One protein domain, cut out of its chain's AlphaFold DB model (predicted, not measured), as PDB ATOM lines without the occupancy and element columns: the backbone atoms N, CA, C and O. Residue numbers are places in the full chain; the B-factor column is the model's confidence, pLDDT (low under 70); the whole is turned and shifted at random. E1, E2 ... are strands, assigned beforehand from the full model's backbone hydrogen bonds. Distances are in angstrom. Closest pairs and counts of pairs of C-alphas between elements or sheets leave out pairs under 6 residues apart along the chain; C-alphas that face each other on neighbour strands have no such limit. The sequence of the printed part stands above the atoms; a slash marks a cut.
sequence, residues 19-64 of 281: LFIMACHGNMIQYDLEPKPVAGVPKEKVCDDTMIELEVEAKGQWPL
ATOM      1  N   LEU A  19      -1.614 -10.752  26.661       95.19
ATOM      2  CA  LEU A  19      -0.589 -11.679  26.212       95.19
ATOM      3  C   LEU A  19       0.165 -12.240  27.420       95.19
ATOM      4  O   LEU A  19       0.782 -11.488  28.173       95.19
ATOM      5  N   PHE A  20       0.164 -13.562  27.576       96.00
ATOM      6  CA  PHE A  20       0.944 -14.250  28.602       96.00
ATOM      7  C   PHE A  20       2.176 -14.900  27.975       96.00
ATOM      8  O   PHE A  20       2.062 -15.703  27.051       96.00
ATOM      9  N   ILE A  21       3.359 -14.561  28.486       96.06
ATOM     10  CA  ILE A  21       4.638 -15.095  28.012       96.06
ATOM     11  C   ILE A  21       5.260 -15.936  29.118       96.06
ATOM     12  O   ILE A  21       5.527 -15.437  30.212       96.06
ATOM     13  N   MET A  22       5.529 -17.207  28.819       94.88
ATOM     14  CA  MET A  22       6.357 -18.058  29.667       94.88
ATOM     15  C   MET A  22       7.822 -17.850  29.294       94.88
ATOM     16  O   MET A  22       8.259 -18.207  28.202       94.88
ATOM     17  N   ALA A  23       8.586 -17.248  30.196       89.75
ATOM     18  CA  ALA A  23      10.005 -17.033  29.987       89.75
ATOM     19  C   ALA A  23      10.819 -18.276  30.380       89.75
ATOM     20  O   ALA A  23      10.469 -18.997  31.315       89.75
ATOM     21  N   CYS A  24      11.961 -18.493  29.722       87.56
ATOM     22  CA  CYS A  24      12.851 -19.637  29.977       87.56
ATOM     23  C   CYS A  24      13.408 -19.697  31.410       87.56
ATOM     24  O   CYS A  24      13.819 -20.753  31.876       87.56
ATOM     25  N   HIS A  25      13.398 -18.571  32.123       86.25
ATOM     26  CA  HIS A  25      13.788 -18.478  33.525       86.25
ATOM     27  C   HIS A  25      12.620 -18.768  34.487       86.25
ATOM     28  O   HIS A  25      12.725 -18.498  35.680       86.25
ATOM     29  N   GLY A  26      11.503 -19.302  33.977       88.62
ATOM     30  CA  GLY A  26      10.428 -19.854  34.791       88.62
ATOM     31  C   GLY A  26       9.478 -18.831  35.396       88.62
ATOM     32  O   GLY A  26       8.918 -19.081  36.457       88.62
ATOM     33  N   ASN A  27       9.298 -17.693  34.732       92.75
ATOM     34  CA  ASN A  27       8.283 -16.705  35.080       92.75
ATOM     35  C   ASN A  27       7.215 -16.651  33.984       92.75
ATOM     36  O   ASN A  27       7.536 -16.720  32.799       92.75
ATOM     37  N   MET A  28       5.959 -16.479  34.382       95.25
ATOM     38  CA  MET A  28       4.864 -16.086  33.503       95.25
ATOM     39  C   MET A  28       4.686 -14.576  33.596       95.25
ATOM     40  O   MET A  28       4.522 -14.060  34.697       95.25
ATOM     41  N   ILE A  29       4.720 -13.868  32.473       96.06
ATOM     42  CA  ILE A  29       4.559 -12.410  32.423       96.06
ATOM     43  C   ILE A  29       3.292 -12.089  31.638       96.06
ATOM     44  O   ILE A  29       3.111 -12.600  30.536       96.06
ATOM     45  N   GLN A  30       2.432 -11.243  32.198       96.50
ATOM     46  CA  GLN A  30       1.265 -10.698  31.514       96.50
ATOM     47  C   GLN A  30       1.599  -9.329  30.930       96.50
ATOM     48  O   GLN A  30       1.987  -8.410  31.656       96.50
ATOM     49  N   TYR A  31       1.353  -9.184  29.636       95.62
ATOM     50  CA  TYR A  31       1.354  -7.921  28.922       95.62
ATOM     51  C   TYR A  31      -0.066  -7.583  28.479       95.62
ATOM     52  O   TYR A  31      -0.754  -8.407  27.880       95.62
ATOM     53  N   ASP A  32      -0.495  -6.359  28.744       94.56
ATOM     54  CA  ASP A  32      -1.661  -5.788  28.090       94.56
ATOM     55  C   ASP A  32      -1.193  -5.046  26.840       94.56
ATOM     56  O   ASP A  32      -0.182  -4.342  26.850       94.56
ATOM     57  N   LEU A  33      -1.919  -5.256  25.748       93.25
ATOM     58  CA  LEU A  33      -1.604  -4.704  24.442       93.25
ATOM     59  C   LEU A  33      -2.712  -3.714  24.067       93.25
ATOM     60  O   LEU A  33      -3.891  -4.057  24.126       93.25
ATOM     61  N   GLU A  34      -2.360  -2.486  23.695       91.31
ATOM     62  CA  GLU A  34      -3.321  -1.485  23.225       91.31
ATOM     63  C   GLU A  34      -2.971  -1.077  21.786       91.31
ATOM     64  O   GLU A  34      -2.020  -0.319  21.574       91.31
ATOM     65  N   PRO A  35      -3.698  -1.591  20.771       90.19
ATOM     66  CA  PRO A  35      -3.469  -1.202  19.388       90.19
ATOM     67  C   PRO A  35      -3.954   0.233  19.162       90.19
ATOM     68  O   PRO A  35      -5.108   0.570  19.439       90.19
ATOM     69  N   LYS A  36      -3.074   1.079  18.631       86.62
ATOM     70  CA  LYS A  36      -3.334   2.479  18.289       86.62
ATOM     71  C   LYS A  36      -2.949   2.728  16.830       86.62
ATOM     72  O   LYS A  36      -1.989   2.142  16.345       86.62
ATOM     73  N   PRO A  37      -3.670   3.582  16.092       85.00
ATOM     74  CA  PRO A  37      -3.196   4.034  14.787       85.00
ATOM     75  C   PRO A  37      -1.828   4.718  14.923       85.00
ATOM     76  O   PRO A  37      -1.619   5.434  15.904       85.00
ATOM     77  N   VAL A  38      -0.937   4.537  13.938       84.31
ATOM     78  CA  VAL A  38       0.371   5.223  13.899       84.31
ATOM     79  C   VAL A  38       0.213   6.726  14.138       84.31
ATOM     80  O   VAL A  38      -0.662   7.386  13.556       84.31
ATOM     81  N   ALA A  39       1.083   7.280  14.987       77.06
ATOM     82  CA  ALA A  39       1.059   8.691  15.333       77.06
ATOM     83  C   ALA A  39       1.200   9.572  14.075       77.06
ATOM     84  O   ALA A  39       2.190   9.512  13.350       77.06
ATOM     85  N   GLY A  40       0.197  10.417  13.818       75.75
ATOM     86  CA  GLY A  40       0.196  11.365  12.696       75.75
ATOM     87  C   GLY A  40      -0.833  11.083  11.600       75.75
ATOM     88  O   GLY A  40      -1.033  11.943  10.742       75.75
ATOM     89  N   VAL A  41      -1.543   9.950  11.641       79.38
ATOM     90  CA  VAL A  41      -2.672   9.700  10.729       79.38
ATOM     91  C   VAL A  41      -3.946  10.353  11.290       79.38
ATOM     92  O   VAL A  41      -4.362  10.030  12.406       79.38
ATOM     93  N   PRO A  42      -4.597  11.280  10.559       82.44
ATOM     94  CA  PRO A  42      -5.878  11.838  10.981       82.44
ATOM     95  C   PRO A  42      -6.930  10.735  11.130       82.44
ATOM     96  O   PRO A  42      -7.015   9.860  10.273       82.44
ATOM     97  N   LYS A  43      -7.783  10.814  12.162       80.81
ATOM     98  CA  LYS A  43      -8.830   9.805  12.434       80.81
ATOM     99  C   LYS A  43      -9.736   9.514  11.229       80.81
ATOM    100  O   LYS A  43     -10.191   8.393  11.069       80.81
ATOM    101  N   GLU A  44      -9.963  10.512  10.382       83.88
ATOM    102  CA  GLU A  44     -10.791  10.423   9.169       83.88
ATOM    103  C   GLU A  44     -10.123   9.653   8.020       83.88
ATOM    104  O   GLU A  44     -10.796   9.245   7.080       83.88
ATOM    105  N   LYS A  45      -8.797   9.481   8.075       81.19
ATOM    106  CA  LYS A  45      -8.002   8.777   7.060       81.19
ATOM    107  C   LYS A  45      -7.587   7.372   7.492       81.19
ATOM    108  O   LYS A  45      -6.842   6.720   6.767       81.19
ATOM    109  N   VAL A  46      -8.047   6.920   8.659       85.50
ATOM    110  CA  VAL A  46      -7.810   5.554   9.122       85.50
ATOM    111  C   VAL A  46      -8.645   4.607   8.264       85.50
ATOM    112  O   VAL A  46      -9.864   4.733   8.177       85.50
ATOM    113  N   CYS A  47      -7.962   3.678   7.615       84.62
ATOM    114  CA  CYS A  47      -8.515   2.616   6.781       84.62
ATOM    115  C   CYS A  47      -7.744   1.317   7.042       84.62
ATOM    116  O   CYS A  47      -6.762   1.328   7.788       84.62
ATOM    117  N   ASP A  48      -8.156   0.220   6.411       85.56
ATOM    118  CA  ASP A  48      -7.571  -1.109   6.640       85.56
ATOM    119  C   ASP A  48      -6.065  -1.181   6.307       85.56
ATOM    120  O   ASP A  48      -5.340  -1.961   6.919       85.56
ATOM    121  N   ASP A  49      -5.569  -0.311   5.418       87.81
ATOM    122  CA  ASP A  49      -4.145  -0.218   5.053       87.81
ATOM    123  C   ASP A  49      -3.311   0.641   6.028       87.81
ATOM    124  O   ASP A  49      -2.100   0.807   5.862       87.81
ATOM    125  N   THR A  50      -3.940   1.246   7.040       87.44
ATOM    126  CA  THR A  50      -3.240   2.118   7.990       87.44
ATOM    127  C   THR A  50      -2.404   1.284   8.951       87.44
ATOM    128  O   THR A  50      -2.918   0.410   9.643       87.44
ATOM    129  N   MET A  51      -1.109   1.591   9.042       87.50
ATOM    130  CA  MET A  51      -0.216   0.932   9.994       87.50
ATOM    131  C   MET A  51      -0.687   1.138  11.446       87.50
ATOM    132  O   MET A  51      -1.122   2.229  11.832       87.50
ATOM    133  N   ILE A  52      -0.568   0.083  12.252       89.94
ATOM    134  CA  ILE A  52      -0.959   0.050  13.664       89.94
ATOM    135  C   ILE A  52       0.308   0.044  14.524       89.94
ATOM    136  O   ILE A  52       1.231  -0.732  14.285       89.94
ATOM    137  N   GLU A  53       0.333   0.898  15.537       90.31
ATOM    138  CA  GLU A  53       1.278   0.860  16.649       90.31
ATOM    139  C   GLU A  53       0.674   0.080  17.813       90.31
ATOM    140  O   GLU A  53      -0.531   0.116  18.055       90.31
ATOM    141  N   LEU A  54       1.517  -0.636  18.552       91.31
ATOM    142  CA  LEU A  54       1.090  -1.396  19.716       91.31
ATOM    143  C   LEU A  54       1.744  -0.807  20.956       91.31
ATOM    144  O   LEU A  54       2.965  -0.858  21.100       91.31
ATOM    145  N   GLU A  55       0.935  -0.264  21.856       91.56
ATOM    146  CA  GLU A  55       1.411   0.069  23.192       91.56
ATOM    147  C   GLU A  55       1.403  -1.200  24.043       91.56
ATOM    148  O   GLU A  55       0.411  -1.928  24.088       91.56
ATOM    149  N   VAL A  56       2.538  -1.488  24.679       94.31
ATOM    150  CA  VAL A  56       2.749  -2.707  25.462       94.31
ATOM    151  C   VAL A  56       2.948  -2.318  26.918       94.31
ATOM    152  O   VAL A  56       3.921  -1.646  27.257       94.31
ATOM    153  N   GLU A  57       2.050  -2.771  27.789       94.31
ATOM    154  CA  GLU A  57       2.106  -2.513  29.225       94.31
ATOM    155  C   GLU A  57       2.294  -3.825  29.995       94.31
ATOM    156  O   GLU A  57       1.455  -4.723  29.936       94.31
ATOM    157  N   ALA A  58       3.387  -3.958  30.752       93.81
ATOM    158  CA  ALA A  58       3.585  -5.106  31.636       93.81
ATOM    159  C   ALA A  58       2.680  -4.978  32.873       93.81
ATOM    160  O   ALA A  58       2.823  -4.036  33.651       93.81
ATOM    161  N   LYS A  59       1.759  -5.929  33.069       93.56
ATOM    162  CA  LYS A  59       0.780  -5.902  34.172       93.56
ATOM    163  C   LYS A  59       1.190  -6.722  35.380       93.56
ATOM    164  O   LYS A  59       0.879  -6.349  36.508       93.56
ATOM    165  N   GLY A  60       1.848  -7.851  35.157       93.44
ATOM    166  CA  GLY A  60       2.134  -8.790  36.229       93.44
ATOM    167  C   GLY A  60       3.153  -9.835  35.830       93.44
ATOM    168  O   GLY A  60       3.350 -10.117  34.649       93.44
ATOM    169  N   GLN A  61       3.796 -10.402  36.843       95.38
ATOM    170  CA  GLN A  61       4.742 -11.492  36.696       95.38
ATOM    171  C   GLN A  61       4.537 -12.491  37.833       95.38
ATOM    172  O   GLN A  61       4.494 -12.101  38.999       95.38
ATOM    173  N   TRP A  62       4.466 -13.774  37.490       94.12
ATOM    174  CA  TRP A  62       4.343 -14.873  38.440       94.12
ATOM    175  C   TRP A  62       5.508 -15.843  38.264       94.12
ATOM    176  O   TRP A  62       5.667 -16.398  37.173       94.12
ATOM    177  N   PRO A  63       6.321 -16.077  39.304       90.62
ATOM    178  CA  PRO A  63       7.289 -17.158  39.275       90.62
ATOM    179  C   PRO A  63       6.556 -18.497  39.247       90.62
ATOM    180  O   PRO A  63       5.794 -18.825  40.152       90.62
ATOM    181  N   LEU A  64       6.777 -19.257  38.179       85.31
ATOM    182  CA  LEU A  64       6.290 -20.626  38.018       85.31
ATOM    183  C   LEU A  64       7.265 -21.633  38.632       85.31
ATOM    184  O   LEU A  64       6.862 -22.719  39.046       85.31
TER     185      LEU A  64
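AT A GLANCE: This is residues 19 to 64 of the 281 residues of the protein "Breast carcinoma-amplified sequence 3" of Apis cerana (UniProt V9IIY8). A long, narrow hairpin of two strands, E2 and E3, makes a rod, with the short strand E1 beside E2 near one end and a loop, residues 38 to 51, at the other. The printed part has 46 residues with three named strands and no named helix, class all strand. Its antiparallel sheet, E1 - E2 - E3, is a meander, each strand the antiparallel neighbour of the one before. It is extended, radius of gyration of the C-alphas 15.4 A, spanning 46 by 16 by 11 A.

HOW THE PARTS SIT: Start at E1, residues 19 to 22, an edge strand; it forms a hairpin with E2, residues 27 to 37, antiparallel at 150 degrees. Look at N 19 and O 31, within hydrogen-bond range at 2.8 A. E2 forms a second hairpin with E3, residues 52 to 63, antiparallel at 163 degrees, with N 36 and O 53 within range at 2.8 A. E3 bends by 51 degrees at residue 59.

IN THESE COORDINATES: Find C-alpha 19 at (-0.589, -11.679, 26.212), where E1, 10.0 A long, begins. E2 runs 31.2 A; E3 runs 31.9 A to C-alpha 63 at (7.289, -17.158, 39.275).

THE WHOLE: The farthest C-alphas, Glu 44 and Leu 64, are 45.7 A apart. The printed part has no cut; the link E2 to E3 is long. No printed residue is under 70 in pLDDT.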